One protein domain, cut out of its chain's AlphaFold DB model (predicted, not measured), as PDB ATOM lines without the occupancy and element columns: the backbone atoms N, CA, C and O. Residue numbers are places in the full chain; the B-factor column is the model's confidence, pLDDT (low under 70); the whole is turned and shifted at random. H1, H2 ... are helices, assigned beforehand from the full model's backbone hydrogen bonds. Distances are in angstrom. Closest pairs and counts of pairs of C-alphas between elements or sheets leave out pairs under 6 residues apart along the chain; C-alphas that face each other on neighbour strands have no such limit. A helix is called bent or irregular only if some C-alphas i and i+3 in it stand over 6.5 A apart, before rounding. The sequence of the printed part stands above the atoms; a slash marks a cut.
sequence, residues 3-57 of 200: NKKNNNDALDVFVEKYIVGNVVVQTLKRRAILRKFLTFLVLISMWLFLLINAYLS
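Overview. This is residues 3 to 57 of the 200 residues of an uncharacterized protein of Streptococcus sanguinis SK72 (UniProt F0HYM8). The domain is a wide, open V: two long helices, H1 and H3, are its arms, and the short helix H2 sits at the bend between them. The far parts of both arms stick out, residues 3 to 19 at one end and residues 39 to 57 at the other, and the space between the arms is empty. The printed part has 55 residues with three named helices, in the order H1, H2, H3, and no named strand; the class is all helix. The whole is extended, with a radius of gyration of the C-alphas of 17.5 A, and flat, spanning 49 by 31 by 13 A.

Arrangement. H1, residues 3 to 20, is close to but not clearly touching H2, residues 23 to 30; their closest C-alphas, those of Ile 19 and Val 25, are 6.8 A apart. The lines of H1 and H2 are about perpendicular, at 81 degrees. H2 and H3, residues 32 to 55, only just touch, with 3 pairs of C-alphas within 8 A, and touch only at the corner by their link. H3 touches H2 with residues 34 to 35 alone; the closest C-alphas of the two helices, those of Leu 28 and Arg 35, are 5.8 A apart. H2 and H3 run opposite ways at a steep tilt of 66 degrees. H1 and H3 are apart. Every O i to N i+4 pair is within hydrogen-bond range in H2 and H3, and 12 of 14 are in H1.

Along the chain. H1 begins at C-alpha 3 (71.906, -22.396, -28.236) and is 24.9 A long; it is neither bent nor irregular, but only just: C-alphas 17 and 20 are 6.2 A apart. H2 begins at C-alpha 23 (50.848, -2.233, -41.697) and is 10.7 A long. H3, 34.8 A long, ends at C-alpha 55 (32.601, -31.212, -57.300).

Size, cuts and confidence. The two C-alphas farthest apart, those of Asn 3 and Tyr 55, are 49.7 A apart. The printed part has no cut, and both links are tight. The mean pLDDT of the printed part is 78.3; it is under 70 at residues 3 to 8, 20 to 21, 24 to 26, 28 to 29 and 57.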
ATOM      1  N   ASN A   3      72.462 -22.422 -26.870       55.62
ATOM      2  CA  ASN A   3      71.906 -22.396 -28.236       55.62
ATOM      3  C   ASN A   3      70.375 -22.164 -28.269       55.62
ATOM      4  O   ASN A   3      69.809 -21.730 -29.264       55.62
ATOM      5  N   LYS A   4      69.663 -22.430 -27.163       53.62
ATOM      6  CA  LYS A   4      68.191 -22.327 -27.125       53.62
ATOM      7  C   LYS A   4      67.687 -20.884 -26.965       53.62
ATOM      8  O   LYS A   4      66.556 -20.609 -27.342       53.62
ATOM      9  N   LYS A   5      68.509 -19.978 -26.423       56.53
ATOM     10  CA  LYS A   5      68.134 -18.579 -26.161       56.53
ATOM     11  C   LYS A   5      68.258 -17.709 -27.421       56.53
ATOM     12  O   LYS A   5      67.287 -17.070 -27.802       56.53
ATOM     13  N   ASN A   6      69.368 -17.837 -28.154       60.44
ATOM     14  CA  ASN A   6      69.609 -17.093 -29.399       60.44
ATOM     15  C   ASN A   6      68.583 -17.369 -30.511       60.44
ATOM     16  O   ASN A   6      68.268 -16.475 -31.291       60.44
ATOM     17  N   ASN A   7      68.051 -18.593 -30.595       60.56
ATOM     18  CA  ASN A   7      67.051 -18.927 -31.613       60.56
ATOM     19  C   ASN A   7      65.693 -18.276 -31.325       60.56
ATOM     20  O   ASN A   7      64.992 -17.905 -32.261       60.56
ATOM     21  N   ASN A   8      65.340 -18.101 -30.048       69.88
ATOM     22  CA  ASN A   8      64.115 -17.402 -29.667       69.88
ATOM     23  C   ASN A   8      64.260 -15.898 -29.919       69.88
ATOM     24  O   ASN A   8      63.366 -15.309 -30.507       69.88
ATOM     25  N   ASP A   9      65.421 -15.316 -29.608       77.81
ATOM     26  CA  ASP A   9      65.689 -13.894 -29.863       77.81
ATOM     27  C   ASP A   9      65.662 -13.570 -31.373       77.81
ATOM     28  O   ASP A   9      65.119 -12.550 -31.796       77.81
ATOM     29  N   ALA A  10      66.188 -14.463 -32.219       75.69
ATOM     30  CA  ALA A  10      66.141 -14.303 -33.673       75.69
ATOM     31  C   ALA A  10      64.716 -14.438 -34.242       75.69
ATOM     32  O   ALA A  10      64.336 -13.695 -35.153       75.69
ATOM     33  N   LEU A  11      63.923 -15.373 -33.708       72.25
ATOM     34  CA  LEU A  11      62.518 -15.545 -34.079       72.25
ATOM     35  C   LEU A  11      61.663 -14.366 -33.613       72.25
ATOM     36  O   LEU A  11      60.846 -13.880 -34.390       72.25
ATOM     37  N   ASP A  12      61.886 -13.863 -32.403       77.75
ATOM     38  CA  ASP A  12      61.149 -12.733 -31.844       77.75
ATOM     39  C   ASP A  12      61.422 -11.452 -32.643       77.75
ATOM     40  O   ASP A  12      60.482 -10.772 -33.060       77.75
ATOM     41  N   VAL A  13      62.685 -11.187 -32.998       77.81
ATOM     42  CA  VAL A  13      63.058 -10.064 -33.876       77.81
ATOM     43  C   VAL A  13      62.438 -10.204 -35.270       77.81
ATOM     44  O   VAL A  13      61.986  -9.217 -35.860       77.81
ATOM     45  N   PHE A  14      62.385 -11.421 -35.819       77.00
ATOM     46  CA  PHE A  14      61.757 -11.672 -37.115       77.00
ATOM     47  C   PHE A  14      60.236 -11.457 -37.067       77.00
ATOM     48  O   PHE A  14      59.677 -10.762 -37.920       77.00
ATOM     49  N   VAL A  15      59.563 -12.009 -36.058       76.69
ATOM     50  CA  VAL A  15      58.117 -11.859 -35.850       76.69
ATOM     51  C   VAL A  15      57.761 -10.391 -35.638       76.69
ATOM     52  O   VAL A  15      56.810  -9.886 -36.242       76.69
ATOM     53  N   GLU A  16      58.541  -9.668 -34.845       75.50
ATOM     54  CA  GLU A  16      58.292  -8.257 -34.584       75.50
ATOM     55  C   GLU A  16      58.458  -7.408 -35.850       75.50
ATOM     56  O   GLU A  16      57.579  -6.605 -36.183       75.50
ATOM     57  N   LYS A  17      59.513  -7.659 -36.633       74.94
ATOM     58  CA  LYS A  17      59.798  -6.913 -37.865       74.94
ATOM     59  C   LYS A  17      58.814  -7.209 -39.000       74.94
ATOM     60  O   LYS A  17      58.376  -6.279 -39.676       74.94
ATOM     61  N   TYR A  18      58.466  -8.475 -39.226       72.12
ATOM     62  CA  TYR A  18      57.702  -8.890 -40.411       72.12
ATOM     63  C   TYR A  18      56.215  -9.141 -40.147       72.12
ATOM     64  O   TYR A  18      55.412  -9.042 -41.077       72.12
ATOM     65  N   ILE A  19      55.823  -9.436 -38.905       70.19
ATOM     66  CA  ILE A  19      54.427  -9.729 -38.548       70.19
ATOM     67  C   ILE A  19      53.821  -8.568 -37.756       70.19
ATOM     68  O   ILE A  19      52.761  -8.071 -38.128       70.19
ATOM     69  N   VAL A  20      54.474  -8.086 -36.695       67.81
ATOM     70  CA  VAL A  20      53.904  -7.035 -35.823       67.81
ATOM     71  C   VAL A  20      54.061  -5.631 -36.422       67.81
ATOM     72  O   VAL A  20      53.140  -4.814 -36.333       67.81
ATOM     73  N   GLY A  21      55.192  -5.364 -37.076       66.19
ATOM     74  CA  GLY A  21      55.466  -4.125 -37.808       66.19
ATOM     75  C   GLY A  21      54.714  -4.001 -39.134       66.19
ATOM     76  O   GLY A  21      54.700  -2.931 -39.740       66.19
ATOM     77  N   ASN A  22      54.057  -5.070 -39.593       76.44
ATOM     78  CA  ASN A  22      53.329  -5.052 -40.851       76.44
ATOM     79  C   ASN A  22      52.069  -4.180 -40.733       76.44
ATOM     80  O   ASN A  22      51.191  -4.415 -39.895       76.44
ATOM     81  N   VAL A  23      51.960  -3.194 -41.625       73.31
ATOM     82  CA  VAL A  23      50.848  -2.233 -41.697       73.31
ATOM     83  C   VAL A  23      49.497  -2.950 -41.755       73.31
ATOM     84  O   VAL A  23      48.529  -2.512 -41.131       73.31
ATOM     85  N   VAL A  24      49.432  -4.102 -42.428       68.75
ATOM     86  CA  VAL A  24      48.218  -4.927 -42.527       68.75
ATOM     87  C   VAL A  24      47.785  -5.450 -41.153       68.75
ATOM     88  O   VAL A  24      46.616  -5.332 -40.780       68.75
ATOM     89  N   VAL A  25      48.727  -5.956 -40.355       69.75
ATOM     90  CA  VAL A  25      48.465  -6.522 -39.021       69.75
ATOM     91  C   VAL A  25      48.083  -5.430 -38.022       69.75
ATOM     92  O   VAL A  25      47.148  -5.610 -37.237       69.75
ATOM     93  N   GLN A  26      48.723  -4.261 -38.085       68.50
ATOM     94  CA  GLN A  26      48.350  -3.111 -37.251       68.50
ATOM     95  C   GLN A  26      46.954  -2.574 -37.600       68.50
ATOM     96  O   GLN A  26      46.151  -2.274 -36.710       68.50
ATOM     97  N   THR A  27      46.617  -2.533 -38.890       70.88
ATOM     98  CA  THR A  27      45.292  -2.111 -39.369       70.88
ATOM     99  C   THR A  27      44.196  -3.098 -38.939       70.88
ATOM    100  O   THR A  27      43.116  -2.676 -38.512       70.88
ATOM    101  N   LEU A  28      44.491  -4.404 -38.950       69.69
ATOM    102  CA  LEU A  28      43.615  -5.466 -38.434       69.69
ATOM    103  C   LEU A  28      43.437  -5.396 -36.905       69.69
ATOM    104  O   LEU A  28      42.322  -5.561 -36.400       69.69
ATOM    105  N   LYS A  29      44.492  -5.091 -36.133       68.25
ATOM    106  CA  LYS A  29      44.383  -4.899 -34.672       68.25
ATOM    107  C   LYS A  29      43.469  -3.719 -34.316       68.25
ATOM    108  O   LYS A  29      42.668  -3.826 -33.387       68.25
ATOM    109  N   ARG A  30      43.518  -2.630 -35.090       73.69
ATOM    110  CA  ARG A  30      42.774  -1.391 -34.803       73.69
ATOM    111  C   ARG A  30      41.281  -1.461 -35.140       73.69
ATOM    112  O   ARG A  30      40.483  -0.803 -34.480       73.69
ATOM    113  N   ARG A  31      40.879  -2.247 -36.147       82.31
ATOM    114  CA  ARG A  31      39.489  -2.287 -36.642       82.31
ATOM    115  C   ARG A  31      38.819  -3.632 -36.359       82.31
ATOM    116  O   ARG A  31      39.069  -4.621 -37.042       82.31
ATOM    117  N   ALA A  32      37.898  -3.651 -35.394       76.75
ATOM    118  CA  ALA A  32      37.172  -4.865 -35.005       76.75
ATOM    119  C   ALA A  32      36.320  -5.463 -36.140       76.75
ATOM    120  O   ALA A  32      36.251  -6.683 -36.275       76.75
ATOM    121  N   ILE A  33      35.722  -4.616 -36.981       79.56
ATOM    122  CA  ILE A  33      34.920  -5.033 -38.143       79.56
ATOM    123  C   ILE A  33      35.788  -5.742 -39.193       79.56
ATOM    124  O   ILE A  33      35.379  -6.769 -39.724       79.56
ATOM    125  N   LEU A  34      37.014  -5.255 -39.430       78.56
ATOM    126  CA  LEU A  34      37.925  -5.829 -40.426       78.56
ATOM    127  C   LEU A  34      38.361  -7.251 -40.044       78.56
ATOM    128  O   LEU A  34      38.442  -8.119 -40.905       78.56
ATOM    129  N   ARG A  35      38.584  -7.511 -38.747       79.94
ATOM    130  CA  ARG A  35      38.913  -8.863 -38.260       79.94
ATOM    131  C   ARG A  35      37.763  -9.837 -38.453       79.94
ATOM    132  O   ARG A  35      37.994 -10.928 -38.953       79.94
ATOM    133  N   LYS A  36      36.542  -9.431 -38.078       84.06
ATOM    134  CA  LYS A  36      35.335 -10.260 -38.228       84.06
ATOM    135  C   LYS A  36      35.070 -10.595 -39.696       84.06
ATOM    136  O   LYS A  36      34.742 -11.733 -40.023       84.06
ATOM    137  N   PHE A  37      35.270  -9.616 -40.577       86.50
ATOM    138  CA  PHE A  37      35.156  -9.799 -42.018       86.50
ATOM    139  C   PHE A  37      36.223 -10.756 -42.568       86.50
ATOM    140  O   PHE A  37      35.895 -11.669 -43.320       86.50
ATOM    141  N   LEU A  38      37.481 -10.618 -42.137       86.12
ATOM    142  CA  LEU A  38      38.560 -11.516 -42.555       86.12
ATOM    143  C   LEU A  38      38.319 -12.960 -42.088       86.12
ATOM    144  O   LEU A  38      38.481 -13.887 -42.874       86.12
ATOM    145  N   THR A  39      37.875 -13.161 -40.842       86.25
ATOM    146  CA  THR A  39      37.526 -14.500 -40.340       86.25
ATOM    147  C   THR A  39      36.369 -15.123 -41.113       86.25
ATOM    148  O   THR A  39      36.412 -16.312 -41.410       86.25
ATOM    149  N   PHE A  40      35.362 -14.327 -41.487       91.06
ATOM    150  CA  PHE A  40      34.253 -14.794 -42.317       91.06
ATOM    151  C   PHE A  40      34.730 -15.222 -43.710       91.06
ATOM    152  O   PHE A  40      34.325 -16.270 -44.201       91.06
ATOM    153  N   LEU A  41      35.647 -14.456 -44.306       92.19
ATOM    154  CA  LEU A  41      36.211 -14.744 -45.623       92.19
ATOM    155  C   LEU A  41      37.060 -16.023 -45.623       92.19
ATOM    156  O   LEU A  41      36.949 -16.821 -46.547       92.19
ATOM    157  N   VAL A  42      37.845 -16.255 -44.566       94.19
ATOM    158  CA  VAL A  42      38.616 -17.501 -44.381       94.19
ATOM    159  C   VAL A  42      37.696 -18.709 -44.181       94.19
ATOM    160  O   VAL A  42      37.942 -19.773 -44.741       94.19
ATOM    161  N   LEU A  43      36.616 -18.557 -43.413       94.12
ATOM    162  CA  LEU A  43      35.615 -19.616 -43.267       94.12
ATOM    163  C   LEU A  43      34.987 -19.947 -44.624       94.12
ATOM    164  O   LEU A  43      35.002 -21.103 -45.037       94.12
ATOM    165  N   ILE A  44      34.502 -18.942 -45.353       95.19
ATOM    166  CA  ILE A  44      33.896 -19.140 -46.675       95.19
ATOM    167  C   ILE A  44      34.868 -19.737 -47.684       95.19
ATOM    168  O   ILE A  44      34.458 -20.594 -48.462       95.19
ATOM    169  N   SER A  45      36.143 -19.342 -47.670       93.44
ATOM    170  CA  SER A  45      37.125 -19.933 -48.577       93.44
ATOM    171  C   SER A  45      37.318 -21.419 -48.286       93.44
ATOM    172  O   SER A  45      37.405 -22.200 -49.227       93.44
ATOM    173  N   MET A  46      37.286 -21.829 -47.015       95.00
ATOM    174  CA  MET A  46      37.360 -23.237 -46.620       95.00
ATOM    175  C   MET A  46      36.135 -24.035 -47.087       95.00
ATOM    176  O   MET A  46      36.286 -25.136 -47.616       95.00
ATOM    177  N   TRP A  47      34.933 -23.458 -46.977       94.44
ATOM    178  CA  TRP A  47      33.706 -24.049 -47.526       94.44
ATOM    179  C   TRP A  47      33.748 -24.161 -49.053       94.44
ATOM    180  O   TRP A  47      33.422 -25.211 -49.599       94.44
ATOM    181  N   LEU A  48      34.192 -23.115 -49.753       94.94
ATOM    182  CA  LEU A  48      34.353 -23.133 -51.209       94.94
ATOM    183  C   LEU A  48      35.381 -24.178 -51.642       94.94
ATOM    184  O   LEU A  48      35.148 -24.893 -52.610       94.94
ATOM    185  N   PHE A  49      36.484 -24.315 -50.904       93.44
ATOM    186  CA  PHE A  49      37.492 -25.333 -51.178       93.44
ATOM    187  C   PHE A  49      36.903 -26.739 -51.032       93.44
ATOM    188  O   PHE A  49      37.096 -27.571 -51.914       93.44
ATOM    189  N   LEU A  50      36.130 -26.994 -49.971       90.81
ATOM    190  CA  LEU A  50      35.410 -28.258 -49.786       90.81
ATOM    191  C   LEU A  50      34.428 -28.531 -50.930       90.81
ATOM    192  O   LEU A  50      34.411 -29.640 -51.452       90.81
ATOM    193  N   LEU A  51      33.658 -27.528 -51.358       90.56
ATOM    194  CA  LEU A  51      32.697 -27.671 -52.455       90.56
ATOM    195  C   LEU A  51      33.379 -27.936 -53.798       90.56
ATOM    196  O   LEU A  51      32.925 -28.791 -54.550       90.56
ATOM    197  N   ILE A  52      34.485 -27.250 -54.086       91.25
ATOM    198  CA  ILE A  52      35.279 -27.471 -55.299       91.25
ATOM    199  C   ILE A  52      35.868 -28.883 -55.278       91.25
ATOM    200  O   ILE A  52      35.737 -29.606 -56.257       91.25
ATOM    201  N   ASN A  53      36.452 -29.315 -54.158       85.00
ATOM    202  CA  ASN A  53      36.996 -30.669 -54.043       85.00
ATOM    203  C   ASN A  53      35.903 -31.741 -54.093       85.00
ATOM    204  O   ASN A  53      36.151 -32.814 -54.621       85.00
ATOM    205  N   ALA A  54      34.696 -31.461 -53.602       81.81
ATOM    206  CA  ALA A  54      33.553 -32.359 -53.737       81.81
ATOM    207  C   ALA A  54      33.017 -32.406 -55.179       81.81
ATOM    208  O   ALA A  54      32.630 -33.470 -55.644       81.81
ATOM    209  N   TYR A  55      33.024 -31.281 -55.899       81.81
ATOM    210  CA  TYR A  55      32.601 -31.212 -57.300       81.81
ATOM    211  C   TYR A  55      33.608 -31.875 -58.248       81.81
ATOM    212  O   TYR A  55      33.215 -32.579 -59.172       81.81
ATOM    213  N   LEU A  56      34.908 -31.671 -58.009       78.94
ATOM    214  CA  LEU A  56      35.976 -32.381 -58.715       78.94
ATOM    215  C   LEU A  56      36.197 -33.800 -58.177       78.94
ATOM    216  O   LEU A  56      36.944 -34.559 -58.795       78.94
ATOM    217  N   SER A  57      35.578 -34.171 -57.049       68.88
ATOM    218  CA  SER A  57      35.643 -35.541 -56.551       68.88
ATOM    219  C   SER A  57      35.022 -36.439 -57.610       68.88
ATOM    220  O   SER A  57      33.872 -36.210 -57.997       68.88
TER     221      SER A  57